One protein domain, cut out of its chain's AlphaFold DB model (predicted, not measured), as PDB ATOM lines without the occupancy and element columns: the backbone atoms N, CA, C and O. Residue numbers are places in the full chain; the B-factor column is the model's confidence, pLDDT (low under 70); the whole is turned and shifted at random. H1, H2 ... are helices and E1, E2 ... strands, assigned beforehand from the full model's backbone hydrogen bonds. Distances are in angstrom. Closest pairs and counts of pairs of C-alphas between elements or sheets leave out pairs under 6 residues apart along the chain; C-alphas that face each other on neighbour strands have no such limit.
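What this domain is: This is residues 37 to 71, 413 to 453 and 467 to 527 of the 527 residues of an uncharacterized protein of Myxococcales bacterium (UniProt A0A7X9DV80). Two long helices, H1 and H3, run side by side as the core of a small helical body; H2 crosses H3 with H4 beside it, while short H5 and H6 pack on H1. A small hairpin of two strands, E1 and E2, lies at one end, by residues 441 to 449 of H3. The 137 printed residues hold six named helices and two named strands, in the order H1 H2 H3 E1 E2 H4 H5 H6; the class is mostly helix and the sheet, E1 - E2, is antiparallel. The whole is compact, with a radius of gyration of the C-alphas of 15.4 A and spans of 48 by 40 by 25 A.

Where its parts are: Start at Pro 37 and pass residues 37 to 52, which hold no named element. Find C-alpha 53 at (-2.985, -23.982, 31.020); from there H1 runs through residues 53 to 69, 24.1 A long. After the first cut, H2 takes residues 413 to 425, 18.6 A, and H3 residues 432 to 450, 27.0 A, beginning at C-alpha 432 at (9.322, -24.412, 34.208). After the second cut come E1, residues 474 to 478, 12.2 A, and E2, residues 481 to 484, 10.1 A. Then look for H4 at residues 493 to 499, 9.9 A, H5 at 513 to 516, 4.7 A, and H6 at 519 to 525, 9.7 A, ending at C-alpha 525 at (-15.608, -14.678, 43.765).

How they stand to each other: Begin with the hub, H1, which touches H3 at a shallow tilt of 26 degrees, the same way; their closest C-alphas, Phe 66 and Ala 446, are 6.1 A apart. H1 touches H5 with residues 57 to 64 alone, closest at the C-alphas of Ser 60 and Phe 516, 5.4 A. H1 also touches H6, about perpendicular at 75 degrees, with the C-alphas of Arg 65 and Ala 525 closest at 5.1 A. Residues 434 to 441 of H3 touch H2, opposite ways at a steep tilt of 67 degrees, only just short of perpendicular; the closest C-alphas are Ala 417 and Val 438, 5.1 A. H2 touches H4 at a shallow tilt of 15 degrees, the same way, and the C-alphas of Ala 425 and Tyr 497 come closest at 4.0 A. H1 and H4 are apart. In the hairpin of E1 and E2, antiparallel at 156 degrees, N 475 and O 483 are 2.9 A apart and N 481 and O 478 3.2 A, within hydrogen-bond range. H3 and E2 are near each other. In H1, H2, H3, H4 and H6 every O i to N i+4 pair is within hydrogen-bond range; H5 is too short for such a pair.

The domain as a whole: The farthest C-alphas, Pro 37 and Gly 479, are 50.1 A apart. Look for two cuts: residues 72 to 412 are not printed, with 26.7 A from C-alpha 71 to C-alpha 413, and neither are 454 to 466, with 11.1 A from C-alpha 453 to C-alpha 467. Of the links printed whole, H4 to H5 is long. The mean pLDDT of the printed part is 93.6; residues 44 to 47 and 527 are under 70.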
ATOM      1  N   PRO A  37      12.353  -4.037  24.866       96.56
ATOM      2  CA  PRO A  37      13.019  -3.572  23.643       96.56
ATOM      3  C   PRO A  37      14.031  -4.577  23.069       96.56
ATOM      4  O   PRO A  37      14.591  -4.359  21.997       96.56
ATOM      5  N   PHE A  38      14.266  -5.685  23.768       95.56
ATOM      6  CA  PHE A  38      15.180  -6.754  23.386       95.56
ATOM      7  C   PHE A  38      14.605  -8.111  23.797       95.56
ATOM      8  O   PHE A  38      13.617  -8.203  24.521       95.56
ATOM      9  N   THR A  39      15.225  -9.192  23.332       90.50
ATOM     10  CA  THR A  39      14.876 -10.554  23.752       90.50
ATOM     11  C   THR A  39      15.889 -11.052  24.770       90.50
ATOM     12  O   THR A  39      17.094 -10.965  24.541       90.50
ATOM     13  N   VAL A  40      15.396 -11.629  25.863       89.94
ATOM     14  CA  VAL A  40      16.208 -12.408  26.800       89.94
ATOM     15  C   VAL A  40      15.852 -13.873  26.624       89.94
ATOM     16  O   VAL A  40      14.678 -14.239  26.604       89.94
ATOM     17  N   ALA A  41      16.871 -14.707  26.459       84.50
ATOM     18  CA  ALA A  41      16.731 -16.152  26.464       84.50
ATOM     19  C   ALA A  41      17.354 -16.682  27.749       84.50
ATOM     20  O   ALA A  41      18.451 -16.271  28.124       84.50
ATOM     21  N   ARG A  42      16.670 -17.616  28.404       86.75
ATOM     22  CA  ARG A  42      17.231 -18.352  29.532       86.75
ATOM     23  C   ARG A  42      17.457 -19.792  29.135       86.75
ATOM     24  O   ARG A  42      16.651 -20.376  28.407       86.75
ATOM     25  N   ALA A  43      18.556 -20.362  29.620       74.50
ATOM     26  CA  ALA A  43      18.672 -21.807  29.645       74.50
ATOM     27  C   ALA A  43      17.475 -22.330  30.448       74.50
ATOM     28  O   ALA A  43      17.161 -21.767  31.489       74.50
ATOM     29  N   SER A  44      16.779 -23.344  29.941       64.88
ATOM     30  CA  SER A  44      15.684 -23.995  30.661       64.88
ATOM     31  C   SER A  44      16.270 -25.265  31.277       64.88
ATOM     32  O   SER A  44      16.329 -26.287  30.593       64.88
ATOM     33  N   PRO A  45      16.822 -25.224  32.505       53.78
ATOM     34  CA  PRO A  45      17.609 -26.329  33.038       53.78
ATOM     35  C   PRO A  45      16.711 -27.415  33.655       53.78
ATOM     36  O   PRO A  45      17.221 -28.417  34.152       53.78
ATOM     37  N   GLY A  46      15.389 -27.208  33.658       55.75
ATOM     38  CA  GLY A  46      14.411 -28.085  34.292       55.75
ATOM     39  C   GLY A  46      14.070 -29.308  33.442       55.75
ATOM     40  O   GLY A  46      13.810 -29.205  32.244       55.75
ATOM     41  N   GLN A  47      14.030 -30.471  34.092       66.00
ATOM     42  CA  GLN A  47      13.468 -31.718  33.553       66.00
ATOM     43  C   GLN A  47      11.955 -31.841  33.824       66.00
ATOM     44  O   GLN A  47      11.380 -32.902  33.586       66.00
ATOM     45  N   ILE A  48      11.320 -30.792  34.365       84.44
ATOM     46  CA  ILE A  48       9.912 -30.794  34.772       84.44
ATOM     47  C   ILE A  48       9.076 -30.030  33.743       84.44
ATOM     48  O   ILE A  48       9.460 -28.958  33.265       84.44
ATOM     49  N   ASP A  49       7.909 -30.585  33.421       90.69
ATOM     50  CA  ASP A  49       6.943 -29.942  32.537       90.69
ATOM     51  C   ASP A  49       6.490 -28.594  33.123       90.69
ATOM     52  O   ASP A  49       6.252 -28.508  34.332       90.69
ATOM     53  N   PRO A  50       6.319 -27.536  32.313       92.31
ATOM     54  CA  PRO A  50       5.751 -26.277  32.795       92.31
ATOM     55  C   PRO A  50       4.330 -26.485  33.348       92.31
ATOM     56  O   PRO A  50       3.686 -27.486  33.012       92.31
ATOM     57  N   PRO A  51       3.805 -25.557  34.171       96.44
ATOM     58  CA  PRO A  51       2.388 -25.553  34.508       96.44
ATOM     59  C   PRO A  51       1.529 -25.594  33.237       96.44
ATOM     60  O   PRO A  51       1.723 -24.823  32.295       96.44
ATOM     61  N   THR A  52       0.578 -26.517  33.197       97.62
ATOM     62  CA  THR A  52      -0.422 -26.605  32.135       97.62
ATOM     63  C   THR A  52      -1.351 -25.392  32.180       97.62
ATOM     64  O   THR A  52      -1.551 -24.785  33.232       97.62
ATOM     65  N   ALA A  53      -2.002 -25.070  31.059       97.94
ATOM     66  CA  ALA A  53      -2.985 -23.982  31.020       97.94
ATOM     67  C   ALA A  53      -4.094 -24.150  32.081       97.94
ATOM     68  O   ALA A  53      -4.497 -23.178  32.707       97.94
ATOM     69  N   ALA A  54      -4.534 -25.387  32.342       98.44
ATOM     70  CA  ALA A  54      -5.534 -25.674  33.368       98.44
ATOM     71  C   ALA A  54      -5.018 -25.419  34.798       98.44
ATOM     72  O   ALA A  54      -5.765 -24.895  35.623       98.44
ATOM     73  N   GLU A  55      -3.758 -25.761  35.096       98.38
ATOM     74  CA  GLU A  55      -3.124 -25.437  36.385       98.38
ATOM     75  C   GLU A  55      -3.008 -23.915  36.571       98.38
ATOM     76  O   GLU A  55      -3.384 -23.398  37.622       98.38
ATOM     77  N   VAL A  56      -2.564 -23.194  35.535       98.69
ATOM     78  CA  VAL A  56      -2.428 -21.726  35.549       98.69
ATOM     79  C   VAL A  56      -3.783 -21.041  35.752       98.69
ATOM     80  O   VAL A  56      -3.913 -20.139  36.582       98.69
ATOM     81  N   ASP A  57      -4.816 -21.486  35.045       98.69
ATOM     82  CA  ASP A  57      -6.178 -20.974  35.174       98.69
ATOM     83  C   ASP A  57      -6.764 -21.232  36.572       98.69
ATOM     84  O   ASP A  57      -7.408 -20.360  37.162       98.69
ATOM     85  N   ALA A  58      -6.545 -22.430  37.124       98.50
ATOM     86  CA  ALA A  58      -7.002 -22.785  38.464       98.50
ATOM     87  C   ALA A  58      -6.300 -21.950  39.545       98.50
ATOM     88  O   ALA A  58      -6.958 -21.457  40.467       98.50
ATOM     89  N   PHE A  59      -4.986 -21.754  39.406       98.69
ATOM     90  CA  PHE A  59      -4.194 -20.888  40.274       98.69
ATOM     91  C   PHE A  59      -4.663 -19.429  40.203       98.69
ATOM     92  O   PHE A  59      -4.906 -18.811  41.237       98.69
ATOM     93  N   SER A  60      -4.904 -18.906  38.999       98.69
ATOM     94  CA  SER A  60      -5.374 -17.528  38.798       98.69
ATOM     95  C   SER A  60      -6.706 -17.283  39.509       98.69
ATOM     96  O   SER A  60      -6.818 -16.357  40.311       98.69
ATOM     97  N   ARG A  61      -7.691 -18.177  39.329       98.31
ATOM     98  CA  ARG A  61      -8.985 -18.081  40.033       98.31
ATOM     99  C   ARG A  61      -8.861 -18.252  41.540       98.31
ATOM    100  O   ARG A  61      -9.634 -17.666  42.291       98.31
ATOM    101  N   ARG A  62      -7.923 -19.080  42.007       98.12
ATOM    102  CA  ARG A  62      -7.651 -19.227  43.442       98.12
ATOM    103  C   ARG A  62      -7.193 -17.908  44.046       98.12
ATOM    104  O   ARG A  62      -7.685 -17.549  45.109       98.12
ATOM    105  N   LEU A  63      -6.313 -17.180  43.366       98.44
ATOM    106  CA  LEU A  63      -5.854 -15.888  43.857       98.44
ATOM    107  C   LEU A  63      -6.918 -14.799  43.751       98.44
ATOM    108  O   LEU A  63      -7.068 -14.047  44.706       98.44
ATOM    109  N   VAL A  64      -7.719 -14.771  42.680       97.88
ATOM    110  CA  VAL A  64      -8.907 -13.897  42.619       97.88
ATOM    111  C   VAL A  64      -9.817 -14.147  43.825       97.88
ATOM    112  O   VAL A  64     -10.163 -13.204  44.530       97.88
ATOM    113  N   ARG A  65     -10.128 -15.414  44.141       97.38
ATOM    114  CA  ARG A  65     -10.917 -15.764  45.337       97.38
ATOM    115  C   ARG A  65     -10.278 -15.293  46.633       97.38
ATOM    116  O   ARG A  65     -10.988 -14.771  47.482       97.38
ATOM    117  N   PHE A  66      -8.968 -15.463  46.792       97.81
ATOM    118  CA  PHE A  66      -8.260 -14.969  47.970       97.81
ATOM    119  C   PHE A  66      -8.406 -13.447  48.119       97.81
ATOM    120  O   PHE A  66      -8.842 -12.980  49.171       97.81
ATOM    121  N   PHE A  67      -8.099 -12.672  47.074       97.56
ATOM    122  CA  PHE A  67      -8.161 -11.211  47.145       97.56
ATOM    123  C   PHE A  67      -9.592 -10.690  47.328       97.56
ATOM    124  O   PHE A  67      -9.799  -9.771  48.120       97.56
ATOM    125  N   ALA A  68     -10.574 -11.293  46.653       95.50
ATOM    126  CA  ALA A  68     -11.980 -10.923  46.785       95.50
ATOM    127  C   ALA A  68     -12.533 -11.257  48.181       95.50
ATOM    128  O   ALA A  68     -13.115 -10.395  48.833       95.50
ATOM    129  N   ALA A  69     -12.303 -12.477  48.683       94.75
ATOM    130  CA  ALA A  69     -12.840 -12.922  49.972       94.75
ATOM    131  C   ALA A  69     -12.251 -12.164  51.172       94.75
ATOM    132  O   ALA A  69     -12.903 -12.034  52.205       94.75
ATOM    133  N   THR A  70     -11.017 -11.681  51.042       95.19
ATOM    134  CA  THR A  70     -10.334 -10.893  52.080       95.19
ATOM    135  C   THR A  70     -10.568  -9.390  51.938       95.19
ATOM    136  O   THR A  70     -10.094  -8.622  52.773       95.19
ATOM    137  N   GLU A  71     -11.284  -8.963  50.888       94.94
ATOM    138  CA  GLU A  71     -11.395  -7.564  50.465       94.94
ATOM    139  C   GLU A  71     -10.024  -6.864  50.442       94.94
ATOM    140  O   GLU A  71      -9.880  -5.751  50.945       94.94
ATOM    141  N   ARG A 413      12.838 -19.914  50.137       94.88
ATOM    142  CA  ARG A 413      12.023 -20.332  48.996       94.88
ATOM    143  C   ARG A 413      10.932 -19.317  48.642       94.88
ATOM    144  O   ARG A 413      10.666 -19.093  47.460       94.88
ATOM    145  N   SER A 414      10.341 -18.681  49.653       95.62
ATOM    146  CA  SER A 414       9.315 -17.651  49.468       95.62
ATOM    147  C   SER A 414       9.907 -16.306  49.027       95.62
ATOM    148  O   SER A 414       9.312 -15.629  48.192       95.62
ATOM    149  N   ASP A 415      11.094 -15.920  49.509       95.75
ATOM    150  CA  ASP A 415      11.805 -14.716  49.042       95.75
ATOM    151  C   ASP A 415      12.228 -14.851  47.570       95.75
ATOM    152  O   ASP A 415      12.031 -13.927  46.779       95.75
ATOM    153  N   VAL A 416      12.723 -16.027  47.165       96.62
ATOM    154  CA  VAL A 416      13.040 -16.312  45.756       96.62
ATOM    155  C   VAL A 416      11.775 -16.269  44.890       96.62
ATOM    156  O   VAL A 416      11.794 -15.666  43.821       96.62
ATOM    157  N   ALA A 417      10.650 -16.832  45.345       97.88
ATOM    158  CA  ALA A 417       9.386 -16.774  44.600       97.88
ATOM    159  C   ALA A 417       8.876 -15.333  44.397       97.88
ATOM    160  O   ALA A 417       8.415 -14.990  43.308       97.88
ATOM    161  N   GLN A 418       9.005 -14.476  45.414       97.19
ATOM    162  CA  GLN A 418       8.695 -13.044  45.314       97.19
ATOM    163  C   GLN A 418       9.572 -12.346  44.262       97.19
ATOM    164  O   GLN A 418       9.070 -11.605  43.412       97.19
ATOM    165  N   LEU A 419      10.876 -12.633  44.270       97.38
ATOM    166  CA  LEU A 419      11.823 -12.095  43.296       97.38
ATOM    167  C   LEU A 419      11.542 -12.578  41.867       97.38
ATOM    168  O   LEU A 419      11.662 -11.786  40.935       97.38
ATOM    169  N   LEU A 420      11.124 -13.834  41.686       98.12
ATOM    170  CA  LEU A 420      10.738 -14.380  40.381       98.12
ATOM    171  C   LEU A 420       9.548 -13.624  39.780       98.12
ATOM    172  O   LEU A 420       9.597 -13.258  38.605       98.12
ATOM    173  N   VAL A 421       8.511 -13.327  40.572       98.44
ATOM    174  CA  VAL A 421       7.357 -12.536  40.105       98.44
ATOM    175  C   VAL A 421       7.788 -11.127  39.693       98.44
ATOM    176  O   VAL A 421       7.401 -10.658  38.623       98.44
ATOM    177  N   LEU A 422       8.624 -10.467  40.500       97.50
ATOM    178  CA  LEU A 422       9.136  -9.132  40.183       97.50
ATOM    179  C   LEU A 422      10.045  -9.134  38.947       97.50
ATOM    180  O   LEU A 422       9.882  -8.295  38.066       97.50
ATOM    181  N   GLY A 423      10.963 -10.093  38.829       97.81
ATOM    182  CA  GLY A 423      11.801 -10.252  37.641       97.81
ATOM    183  C   GLY A 423      10.960 -10.473  36.384       97.81
ATOM    184  O   GLY A 423      11.180  -9.817  35.365       97.81
ATOM    185  N   ALA A 424       9.946 -11.340  36.464       98.25
ATOM    186  CA  ALA A 424       9.026 -11.597  35.360       98.25
ATOM    187  C   ALA A 424       8.191 -10.364  34.991       98.25
ATOM    188  O   ALA A 424       7.920 -10.145  33.807       98.25
ATOM    189  N   ALA A 425       7.824  -9.525  35.969       98.06
ATOM    190  CA  ALA A 425       7.131  -8.260  35.720       98.06
ATOM    191  C   ALA A 425       7.979  -7.319  34.856       98.06
ATOM    192  O   ALA A 425       7.433  -6.525  34.096       98.06
ATOM    193  N   TYR A 426       9.303  -7.456  34.900       97.81
ATOM    194  CA  TYR A 426      10.242  -6.626  34.152       97.81
ATOM    195  C   TYR A 426      10.999  -7.379  33.053       97.81
ATOM    196  O   TYR A 426      12.088  -6.981  32.646       97.81
ATOM    197  N   GLY A 427      10.381  -8.440  32.531       97.06
ATOM    198  CA  GLY A 427      10.792  -9.080  31.284       97.06
ATOM    199  C   GLY A 427      11.671 -10.314  31.435       97.06
ATOM    200  O   GLY A 427      12.076 -10.865  30.414       97.06
ATOM    201  N   LEU A 428      11.945 -10.784  32.659       97.50
ATOM    202  CA  LEU A 428      12.689 -12.026  32.875       97.50
ATOM    203  C   LEU A 428      11.812 -13.243  32.532       97.50
ATOM    204  O   LEU A 428      10.846 -13.508  33.249       97.50
ATOM    205  N   PRO A 429      12.125 -14.034  31.490       96.00
ATOM    206  CA  PRO A 429      11.387 -15.264  31.221       96.00
ATOM    207  C   PRO A 429      11.600 -16.252  32.365       96.00
ATOM    208  O   PRO A 429      12.738 -16.491  32.761       96.00
ATOM    209  N   LEU A 430      10.529 -16.840  32.896       95.81
ATOM    210  CA  LEU A 430      10.660 -17.901  33.893       95.81
ATOM    211  C   LEU A 430      10.865 -19.259  33.219       95.81
ATOM    212  O   LEU A 430      10.295 -19.546  32.163       95.81
ATOM    213  N   THR A 431      11.674 -20.102  33.844       95.06
ATOM    214  CA  THR A 431      11.791 -21.530  33.531       95.06
ATOM    215  C   THR A 431      10.594 -22.302  34.102       95.06
ATOM    216  O   THR A 431       9.841 -21.783  34.931       95.06
ATOM    217  N   SER A 432      10.406 -23.560  33.687       94.12
ATOM    218  CA  SER A 432       9.322 -24.412  34.208       94.12
ATOM    219  C   SER A 432       9.374 -24.586  35.730       94.12
ATOM    220  O   SER A 432       8.340 -24.485  36.389       94.12
ATOM    221  N   ASP A 433      10.569 -24.816  36.285       94.12
ATOM    222  CA  ASP A 433      10.774 -25.019  37.726       94.12
ATOM    223  C   ASP A 433      10.394 -23.760  38.519       94.12
ATOM    224  O   ASP A 433       9.706 -23.833  39.534       94.12
ATOM    225  N   GLU A 434      10.800 -22.593  38.021       95.94
ATOM    226  CA  GLU A 434      10.514 -21.298  38.643       95.94
ATOM    227  C   GLU A 434       9.027 -20.952  38.586       95.94
ATOM    228  O   GLU A 434       8.460 -20.517  39.586       95.94
ATOM    229  N   ALA A 435       8.370 -21.188  37.445       96.88
ATOM    230  CA  ALA A 435       6.930 -20.988  37.315       96.88
ATOM    231  C   ALA A 435       6.152 -21.884  38.294       96.88
ATOM    232  O   ALA A 435       5.216 -21.413  38.942       96.88
ATOM    233  N   ARG A 436       6.565 -23.149  38.464       97.00
ATOM    234  CA  ARG A 436       5.983 -24.046  39.478       97.00
ATOM    235  C   ARG A 436       6.245 -23.560  40.900       97.00
ATOM    236  O   ARG A 436       5.313 -23.539  41.694       97.00
ATOM    237  N   GLN A 437       7.459 -23.105  41.211       97.06
ATOM    238  CA  GLN A 437       7.765 -22.533  42.526       97.06
ATOM    239  C   GLN A 437       6.873 -21.328  42.843       97.06
ATOM    240  O   GLN A 437       6.363 -21.238  43.958       97.06
ATOM    241  N   VAL A 438       6.649 -20.427  41.880       98.50
ATOM    242  CA  VAL A 438       5.730 -19.293  42.060       98.50
ATOM    243  C   VAL A 438       4.316 -19.787  42.368       98.50
ATOM    244  O   VAL A 438       3.733 -19.344  43.357       98.50
ATOM    245  N   VAL A 439       3.784 -20.723  41.573       98.62
ATOM    246  CA  VAL A 439       2.445 -21.298  41.796       98.62
ATOM    247  C   VAL A 439       2.339 -21.918  43.191       98.62
ATOM    248  O   VAL A 439       1.402 -21.603  43.922       98.62
ATOM    249  N   ASP A 440       3.310 -22.741  43.590       98.06
ATOM    250  CA  ASP A 440       3.311 -23.434  44.880       98.06
ATOM    251  C   ASP A 440       3.349 -22.458  46.066       98.06
ATOM    252  O   ASP A 440       2.550 -22.576  46.998       98.06
ATOM    253  N   GLU A 441       4.273 -21.491  46.048       98.38
ATOM    254  CA  GLU A 441       4.476 -20.576  47.176       98.38
ATOM    255  C   GLU A 441       3.328 -19.578  47.333       98.38
ATOM    256  O   GLU A 441       2.860 -19.354  48.451       98.38
ATOM    257  N   TYR A 442       2.818 -19.018  46.232       98.69
ATOM    258  CA  TYR A 442       1.672 -18.107  46.288       98.69
ATOM    259  C   TYR A 442       0.371 -18.841  46.621       98.69
ATOM    260  O   TYR A 442      -0.473 -18.295  47.332       98.69
ATOM    261  N   ALA A 443       0.196 -20.085  46.160       98.38
ATOM    262  CA  ALA A 443      -0.957 -20.891  46.543       98.38
ATOM    263  C   ALA A 443      -0.932 -21.192  48.048       98.38
ATOM    264  O   ALA A 443      -1.941 -20.969  48.723       98.38
ATOM    265  N   ALA A 444       0.204 -21.650  48.582       97.62
ATOM    266  CA  ALA A 444       0.358 -21.927  50.010       97.62
ATOM    267  C   ALA A 444       0.123 -20.675  50.868       97.62
ATOM    268  O   ALA A 444      -0.599 -20.739  51.864       97.62
ATOM    269  N   ALA A 445       0.659 -19.527  50.444       98.31
ATOM    270  CA  ALA A 445       0.449 -18.257  51.126       98.31
ATOM    271  C   ALA A 445      -1.027 -17.824  51.116       98.31
ATOM    272  O   ALA A 445      -1.537 -17.381  52.142       98.31
ATOM    273  N   ALA A 446      -1.737 -17.998  49.994       98.19
ATOM    274  CA  ALA A 446      -3.164 -17.695  49.915       98.19
ATOM    275  C   ALA A 446      -3.994 -18.529  50.909       98.19
ATOM    276  O   ALA A 446      -4.835 -17.965  51.603       98.19
ATOM    277  N   ASP A 447      -3.725 -19.836  51.037       96.00
ATOM    278  CA  ASP A 447      -4.428 -20.693  52.010       96.00
ATOM    279  C   ASP A 447      -4.140 -20.264  53.450       96.00
ATOM    280  O   ASP A 447      -5.054 -20.177  54.274       96.00
ATOM    281  N   HIS A 448      -2.872 -19.975  53.750       96.50
ATOM    282  CA  HIS A 448      -2.446 -19.516  55.070       96.50
ATOM    283  C   HIS A 448      -3.142 -18.210  55.462       96.50
ATOM    284  O   HIS A 448      -3.753 -18.113  56.527       96.50
ATOM    285  N   TYR A 449      -3.113 -17.211  54.581       97.62
ATOM    286  CA  TYR A 449      -3.686 -15.900  54.865       97.62
ATOM    287  C   TYR A 449      -5.213 -15.886  54.839       97.62
ATOM    288  O   TYR A 449      -5.823 -15.126  55.591       97.62
ATOM    289  N   GLN A 450      -5.860 -16.750  54.055       95.44
ATOM    290  CA  GLN A 450      -7.318 -16.862  54.068       95.44
ATOM    291  C   GLN A 450      -7.857 -17.276  55.450       95.44
ATOM    292  O   GLN A 450      -8.970 -16.897  55.811       95.44
ATOM    293  N   ALA A 451      -7.063 -17.989  56.255       93.50
ATOM    294  CA  ALA A 451      -7.426 -18.364  57.621       93.50
ATOM    295  C   ALA A 451      -7.303 -17.216  58.645       93.50
ATOM    296  O   ALA A 451      -7.706 -17.376  59.801       93.50
ATOM    297  N   PHE A 452      -6.748 -16.059  58.268       95.25
ATOM    298  CA  PHE A 452      -6.595 -14.929  59.179       95.25
ATOM    299  C   PHE A 452      -7.958 -14.351  59.582       95.25
ATOM    300  O   PHE A 452      -8.745 -13.917  58.752       95.25
ATOM    301  N   ALA A 453      -8.250 -14.314  60.882       92.25
ATOM    302  CA  ALA A 453      -9.577 -13.929  61.370       92.25
ATOM    303  C   ALA A 453      -9.810 -12.407  61.445       92.25
ATOM    304  O   ALA A 453     -10.927 -11.972  61.716       92.25
ATOM    305  N   TYR A 467      -4.452  -5.600  68.823       95.25
ATOM    306  CA  TYR A 467      -4.343  -6.568  67.744       95.25
ATOM    307  C   TYR A 467      -3.142  -6.278  66.852       95.25
ATOM    308  O   TYR A 467      -2.960  -5.157  66.372       95.25
ATOM    309  N   ASP A 468      -2.397  -7.341  66.546       90.75
ATOM    310  CA  ASP A 468      -1.620  -7.393  65.314       90.75
ATOM    311  C   ASP A 468      -2.586  -7.627  64.146       90.75
ATOM    312  O   ASP A 468      -3.299  -8.645  64.079       90.75
ATOM    313  N   TYR A 469      -2.655  -6.629  63.276       89.62
ATOM    314  CA  TYR A 469      -3.545  -6.592  62.128       89.62
ATOM    315  C   TYR A 469      -2.855  -7.034  60.837       89.62
ATOM    316  O   TYR A 469      -3.536  -7.210  59.825       89.62
ATOM    317  N   PHE A 470      -1.542  -7.275  60.876       91.25
ATOM    318  CA  PHE A 470      -0.871  -8.013  59.824       91.25
ATOM    319  C   PHE A 470      -0.962  -9.510  60.114       91.25
ATOM    320  O   PHE A 470      -0.690  -9.955  61.231       91.25
ATOM    321  N   PRO A 471      -1.363 -10.333  59.132       93.00
ATOM    322  CA  PRO A 471      -1.242 -11.764  59.306       93.00
ATOM    323  C   PRO A 471       0.239 -12.140  59.413       93.00
ATOM    324  O   PRO A 471       1.071 -11.691  58.620       93.00
ATOM    325  N   ALA A 472       0.562 -12.995  60.385       93.06
ATOM    326  CA  ALA A 472       1.915 -13.505  60.555       93.06
ATOM    327  C   ALA A 472       2.379 -14.211  59.276       93.06
ATOM    328  O   ALA A 472       1.636 -14.995  58.686       93.06
ATOM    329  N   ARG A 473       3.623 -13.958  58.865       93.50
ATOM    330  CA  ARG A 473       4.220 -14.579  57.672       93.50
ATOM    331  C   ARG A 473       4.512 -16.073  57.867       93.50
ATOM    332  O   ARG A 473       4.669 -16.799  56.891       93.50
ATOM    333  N   GLU A 474       4.608 -16.525  59.113       94.50
ATOM    334  CA  GLU A 474       5.000 -17.887  59.474       94.50
ATOM    335  C   GLU A 474       3.803 -18.729  59.929       94.50
ATOM    336  O   GLU A 474       2.881 -18.233  60.578       94.50
ATOM    337  N   SER A 475       3.842 -20.025  59.619       92.25
ATOM    338  CA  SER A 475       2.915 -21.035  60.136       92.25
ATOM    339  C   SER A 475       3.672 -22.207  60.758       92.25
ATOM    340  O   SER A 475       4.669 -22.658  60.190       92.25
ATOM    341  N   ASP A 476       3.157 -22.746  61.862       87.56
ATOM    342  CA  ASP A 476       3.626 -24.009  62.444       87.56
ATOM    343  C   ASP A 476       3.042 -25.193  61.655       87.56
ATOM    344  O   ASP A 476       1.824 -25.328  61.526       87.56
ATOM    345  N   LEU A 477       3.914 -26.040  61.111       84.00
ATOM    346  CA  LEU A 477       3.540 -27.276  60.417       84.00
ATOM    347  C   LEU A 477       3.460 -28.480  61.372       84.00
ATOM    348  O   LEU A 477       3.128 -29.591  60.951       84.00
ATOM    349  N   GLY A 478       3.752 -28.273  62.657       83.19
ATOM    350  CA  GLY A 478       3.886 -29.311  63.665       83.19
ATOM    351  C   GLY A 478       5.293 -29.912  63.703       83.19
ATOM    352  O   GLY A 478       6.093 -29.798  62.776       83.19
ATOM    353  N   GLY A 479       5.630 -30.558  64.824       81.31
ATOM    354  CA  GLY A 479       6.935 -31.211  64.994       81.31
ATOM    355  C   GLY A 479       8.128 -30.246  65.058       81.31
ATOM    356  O   GLY A 479       9.257 -30.676  64.838       81.31
ATOM    357  N   GLY A 480       7.884 -28.962  65.351       80.88
ATOM    358  CA  GLY A 480       8.909 -27.915  65.393       80.88
ATOM    359  C   GLY A 480       9.302 -27.365  64.021       80.88
ATOM    360  O   GLY A 480      10.284 -26.634  63.931       80.88
ATOM    361  N   GLN A 481       8.569 -27.715  62.959       81.75
ATOM    362  CA  GLN A 481       8.796 -27.183  61.619       81.75
ATOM    363  C   GLN A 481       7.963 -25.924  61.401       81.75
ATOM    364  O   GLN A 481       6.741 -25.943  61.541       81.75
ATOM    365  N   THR A 482       8.617 -24.840  61.001       89.25
ATOM    366  CA  THR A 482       7.951 -23.616  60.560       89.25
ATOM    367  C   THR A 482       8.024 -23.502  59.045       89.25
ATOM    368  O   THR A 482       8.990 -23.925  58.408       89.25
ATOM    369  N   ARG A 483       6.982 -22.924  58.451       93.00
ATOM    370  CA  ARG A 483       6.989 -22.478  57.059       93.00
ATOM    371  C   ARG A 483       6.836 -20.973  57.023       93.00
ATOM    372  O   ARG A 483       5.906 -20.443  57.625       93.00
ATOM    373  N   THR A 484       7.701 -20.310  56.273       96.12
ATOM    374  CA  THR A 484       7.527 -18.909  55.908       96.12
ATOM    375  C   THR A 484       6.794 -18.824  54.569       96.12
ATOM    376  O   THR A 484       7.159 -19.495  53.606       96.12
ATOM    377  N   HIS A 485       5.760 -17.990  54.504       97.56
ATOM    378  CA  HIS A 485       4.969 -17.741  53.298       97.56
ATOM    379  C   HIS A 485       5.426 -16.475  52.567       97.56
ATOM    380  O   HIS A 485       6.198 -15.681  53.107       97.56
ATOM    381  N   ILE A 486       4.934 -16.254  51.345       97.50
ATOM    382  CA  ILE A 486       5.056 -14.962  50.641       97.50
ATOM    383  C   ILE A 486       4.625 -13.840  51.585       97.50
ATOM    384  O   ILE A 486       3.624 -13.993  52.282       97.50
ATOM    385  N   TRP A 487       5.353 -12.727  51.661       94.12
ATOM    386  CA  TRP A 487       4.959 -11.664  52.580       94.12
ATOM    387  C   TRP A 487       3.648 -11.009  52.128       94.12
ATOM    388  O   TRP A 487       3.433 -10.809  50.934       94.12
ATOM    389  N   ILE A 488       2.758 -10.663  53.065       94.62
ATOM    390  CA  ILE A 488       1.413 -10.193  52.715       94.62
ATOM    391  C   ILE A 488       1.383  -8.973  51.770       94.62
ATOM    392  O   ILE A 488       0.570  -8.998  50.845       94.62
ATOM    393  N   PRO A 489       2.269  -7.956  51.876       92.25
ATOM    394  CA  PRO A 489       2.276  -6.853  50.913       92.25
ATOM    395  C   PRO A 489       2.729  -7.295  49.509       92.25
ATOM    396  O   PRO A 489       2.362  -6.679  48.515       92.25
ATOM    397  N   GLU A 490       3.494  -8.384  49.415       94.81
ATOM    398  CA  GLU A 490       4.059  -8.911  48.168       94.81
ATOM    399  C   GLU A 490       3.181  -9.977  47.498       94.81
ATOM    400  O   GLU A 490       3.402 -10.323  46.332       94.81
ATOM    401  N   MET A 491       2.123 -10.442  48.177       97.31
ATOM    402  CA  MET A 491       1.058 -11.225  47.537       97.31
ATOM    403  C   MET A 491       0.510 -10.489  46.310       97.31
ATOM    404  O   MET A 491       0.224 -11.099  45.280       97.31
ATOM    405  N   ALA A 492       0.422  -9.160  46.389       97.06
ATOM    406  CA  ALA A 492      -0.117  -8.325  45.330       97.06
ATOM    407  C   ALA A 492       0.859  -8.093  44.148       97.06
ATOM    408  O   ALA A 492       0.427  -7.587  43.113       97.06
ATOM    409  N   ASN A 493       2.134  -8.515  44.210       97.81
ATOM    410  CA  ASN A 493       3.104  -8.350  43.102       97.81
ATOM    411  C   ASN A 493       2.626  -8.942  41.761       97.81
ATOM    412  O   ASN A 493       3.077  -8.536  40.692       97.81
ATOM    413  N   LEU A 494       1.658  -9.854  41.793       98.25
ATOM    414  CA  LEU A 494       1.010 -10.401  40.604       98.25
ATOM    415  C   LEU A 494       0.232  -9.353  39.793       98.25
ATOM    416  O   LEU A 494       0.185  -9.452  38.569       98.25
ATOM    417  N   PHE A 495      -0.328  -8.324  40.437       98.19
ATOM    418  CA  PHE A 495      -0.966  -7.206  39.734       98.19
ATOM    419  C   PHE A 495       0.061  -6.335  39.018       98.19
ATOM    420  O   PHE A 495      -0.192  -5.867  37.912       98.19
ATOM    421  N   GLU A 496       1.243  -6.159  39.609       97.19
ATOM    422  CA  GLU A 496       2.350  -5.463  38.955       97.19
ATOM    423  C   GLU A 496       2.852  -6.243  37.736       97.19
ATOM    424  O   GLU A 496       3.000  -5.655  36.664       97.19
ATOM    425  N   TYR A 497       3.005  -7.568  37.856       98.25
ATOM    426  CA  TYR A 497       3.293  -8.447  36.721       98.25
ATOM    427  C   TYR A 497       2.234  -8.324  35.620       98.25
ATOM    428  O   TYR A 497       2.563  -8.049  34.465       98.25
ATOM    429  N   CYS A 498       0.954  -8.488  35.962       97.88
ATOM    430  CA  CYS A 498      -0.110  -8.489  34.968       97.88
ATOM    431  C   CYS A 498      -0.336  -7.123  34.319       97.88
ATOM    432  O   CYS A 498      -0.723  -7.080  33.151       97.88
ATOM    433  N   ALA A 499      -0.059  -6.027  35.026       96.25
ATOM    434  CA  ALA A 499      -0.148  -4.683  34.477       96.25
ATOM    435  C   ALA A 499       1.108  -4.256  33.708       96.25
ATOM    436  O   ALA A 499       1.055  -3.237  33.024       96.25
ATOM    437  N   SER A 500       2.245  -4.942  33.839       97.06
ATOM    438  CA  SER A 500       3.490  -4.485  33.223       97.06
ATOM    439  C   SER A 500       3.491  -4.686  31.697       97.06
ATOM    440  O   SER A 500       3.265  -5.805  31.228       97.06
ATOM    441  N   PRO A 501       3.800  -3.639  30.904       96.06
ATOM    442  CA  PRO A 501       3.875  -3.737  29.444       96.06
ATOM    443  C   PRO A 501       5.089  -4.544  28.954       96.06
ATOM    444  O   PRO A 501       5.088  -5.083  27.852       96.06
ATOM    445  N   VAL A 502       6.125  -4.665  29.787       97.50
ATOM    446  CA  VAL A 502       7.350  -5.416  29.474       97.50
ATOM    447  C   VAL A 502       7.382  -6.794  30.132       97.50
ATOM    448  O   VAL A 502       8.436  -7.427  30.149       97.50
ATOM    449  N   ARG A 503       6.258  -7.261  30.695       96.50
ATOM    450  CA  ARG A 503       6.192  -8.563  31.368       96.50
ATOM    451  C   ARG A 503       6.674  -9.683  30.448       96.50
ATOM    452  O   ARG A 503       6.424  -9.673  29.239       96.50
ATOM    453  N   ALA A 504       7.327 -10.680  31.023       92.19
ATOM    454  CA  ALA A 504       7.831 -11.802  30.253       92.19
ATOM    455  C   ALA A 504       6.689 -12.677  29.717       92.19
ATOM    456  O   ALA A 504       5.902 -13.225  30.482       92.19
ATOM    457  N   THR A 505       6.620 -12.849  28.397       89.44
ATOM    458  CA  THR A 505       5.625 -13.714  27.727       89.44
ATOM    459  C   THR A 505       6.248 -14.918  27.022       89.44
ATOM    460  O   THR A 505       5.530 -15.794  26.549       89.44
ATOM    461  N   SER A 506       7.580 -14.984  26.958       91.00
ATOM    462  CA  SER A 506       8.341 -16.056  26.306       91.00
ATOM    463  C   SER A 506       8.742 -17.205  27.242       91.00
ATOM    464  O   SER A 506       9.268 -18.208  26.766       91.00
ATOM    465  N   GLY A 507       8.533 -17.060  28.555       92.62
ATOM    466  CA  GLY A 507       8.826 -18.082  29.565       92.62
ATOM    467  C   GLY A 507       7.638 -19.000  29.863       92.62
ATOM    468  O   GLY A 507       6.573 -18.890  29.256       92.62
ATOM    469  N   ALA A 508       7.812 -19.899  30.832       94.81
ATOM    470  CA  ALA A 508       6.727 -20.729  31.342       94.81
ATOM    471  C   ALA A 508       5.663 -19.853  32.041       94.81
ATOM    472  O   ALA A 508       6.011 -19.045  32.909       94.81
ATOM    473  N   PRO A 509       4.370 -19.993  31.695       95.81
ATOM    474  CA  PRO A 509       3.310 -19.233  32.340       95.81
ATOM    475  C   PRO A 509       3.069 -19.749  33.763       95.81
ATOM    476  O   PRO A 509       3.061 -20.954  34.006       95.81
ATOM    477  N   PHE A 510       2.823 -18.831  34.694       97.81
ATOM    478  CA  PHE A 510       2.437 -19.150  36.075       97.81
ATOM    479  C   PHE A 510       1.108 -18.504  36.477       97.81
ATOM    480  O   PHE A 510       0.472 -18.968  37.412       97.81
ATOM    481  N   ILE A 511       0.659 -17.466  35.765       98.44
ATOM    482  CA  ILE A 511      -0.618 -16.784  36.000       98.44
ATOM    483  C   ILE A 511      -1.272 -16.394  34.669       98.44
ATOM    484  O   ILE A 511      -0.592 -15.991  33.723       98.44
ATOM    485  N   ASN A 512      -2.595 -16.514  34.600       98.25
ATOM    486  CA  ASN A 512      -3.420 -16.038  33.501       98.25
ATOM    487  C   ASN A 512      -3.958 -14.650  33.865       98.25
ATOM    488  O   ASN A 512      -4.903 -14.518  34.643       98.25
ATOM    489  N   CYS A 513      -3.341 -13.614  33.299       97.88
ATOM    490  CA  CYS A 513      -3.698 -12.228  33.592       97.88
ATOM    491  C   CYS A 513      -5.076 -11.813  33.076       97.88
ATOM    492  O   CYS A 513      -5.641 -10.869  33.622       97.88
ATOM    493  N   ASP A 514      -5.616 -12.505  32.070       97.56
ATOM    494  CA  ASP A 514      -6.955 -12.210  31.560       97.56
ATOM    495  C   ASP A 514      -7.998 -12.646  32.588       97.56
ATOM    496  O   ASP A 514      -8.872 -11.863  32.921       97.56
ATOM    497  N   ILE A 515      -7.843 -13.836  33.184       97.62
ATOM    498  CA  ILE A 515      -8.683 -14.295  34.306       97.62
ATOM    499  C   ILE A 515      -8.443 -13.443  35.555       97.62
ATOM    500  O   ILE A 515      -9.385 -13.049  36.234       97.62
ATOM    501  N   PHE A 516      -7.178 -13.187  35.892       97.06
ATOM    502  CA  PHE A 516      -6.816 -12.537  37.152       97.06
ATOM    503  C   PHE A 516      -7.336 -11.095  37.256       97.06
ATOM    504  O   PHE A 516      -7.676 -10.645  38.351       97.06
ATOM    505  N   ASN A 517      -7.429 -10.395  36.123       96.00
ATOM    506  CA  ASN A 517      -7.928  -9.024  36.051       96.00
ATOM    507  C   ASN A 517      -9.391  -8.922  35.581       96.00
ATOM    508  O   ASN A 517      -9.878  -7.801  35.457       96.00
ATOM    509  N   ASP A 518     -10.080 -10.034  35.292       95.56
ATOM    510  CA  ASP A 518     -11.466 -10.014  34.801       95.56
ATOM    511  C   ASP A 518     -12.442  -9.603  35.918       95.56
ATOM    512  O   ASP A 518     -12.612 -10.359  36.883       95.56
ATOM    513  N   PRO A 519     -13.154  -8.467  35.789       93.62
ATOM    514  CA  PRO A 519     -14.159  -8.061  36.767       93.62
ATOM    515  C   PRO A 519     -15.238  -9.114  37.026       93.62
ATOM    516  O   PRO A 519     -15.717  -9.215  38.154       93.62
ATOM    517  N   ALA A 520     -15.600  -9.930  36.031       93.62
ATOM    518  CA  ALA A 520     -16.609 -10.972  36.202       93.62
ATOM    519  C   ALA A 520     -16.126 -12.106  37.122       93.62
ATOM    520  O   ALA A 520     -16.912 -12.625  37.916       93.62
ATOM    521  N   GLU A 521     -14.842 -12.474  37.059       95.12
ATOM    522  CA  GLU A 521     -14.246 -13.465  37.971       95.12
ATOM    523  C   GLU A 521     -14.189 -12.913  39.406       95.12
ATOM    524  O   GLU A 521     -14.447 -13.646  40.361       95.12
ATOM    525  N   TRP A 522     -13.928 -11.610  39.574       93.81
ATOM    526  CA  TRP A 522     -13.958 -10.939  40.880       93.81
ATOM    527  C   TRP A 522     -15.362 -10.856  41.476       93.81
ATOM    528  O   TRP A 522     -15.546 -11.145  42.658       93.81
ATOM    529  N   GLU A 523     -16.362 -10.494  40.672       89.19
ATOM    530  CA  GLU A 523     -17.766 -10.470  41.094       89.19
ATOM    531  C   GLU A 523     -18.262 -11.872  41.465       89.19
ATOM    532  O   GLU A 523     -18.912 -12.045  42.495       89.19
ATOM    533  N   ALA A 524     -17.903 -12.892  40.677       91.69
ATOM    534  CA  ALA A 524     -18.237 -14.282  40.976       91.69
ATOM    535  C   ALA A 524     -17.547 -14.802  42.246       91.69
ATOM    536  O   ALA A 524     -18.096 -15.665  42.920       91.69
ATOM    537  N   ALA A 525     -16.354 -14.298  42.570       91.31
ATOM    538  CA  ALA A 525     -15.608 -14.678  43.765       91.31
ATOM    539  C   ALA A 525     -16.071 -13.968  45.049       91.31
ATOM    540  O   ALA A 525     -15.766 -14.443  46.142       91.31
ATOM    541  N   ALA A 526     -16.771 -12.837  44.930       81.62
ATOM    542  CA  ALA A 526     -17.307 -12.075  46.060       81.62
ATOM    543  C   ALA A 526     -18.639 -12.636  46.607       81.62
ATOM    544  O   ALA A 526     -19.120 -12.175  47.648       81.62
ATOM    545  N   HIS A 527     -19.240 -13.605  45.909       65.44
ATOM    546  CA  HIS A 527     -20.509 -14.267  46.230       65.44
ATOM    547  C   HIS A 527     -20.302 -15.759  46.497       65.44
ATOM    548  O   HIS A 527     -21.088 -16.306  47.307       65.44
TER     549      HIS A 527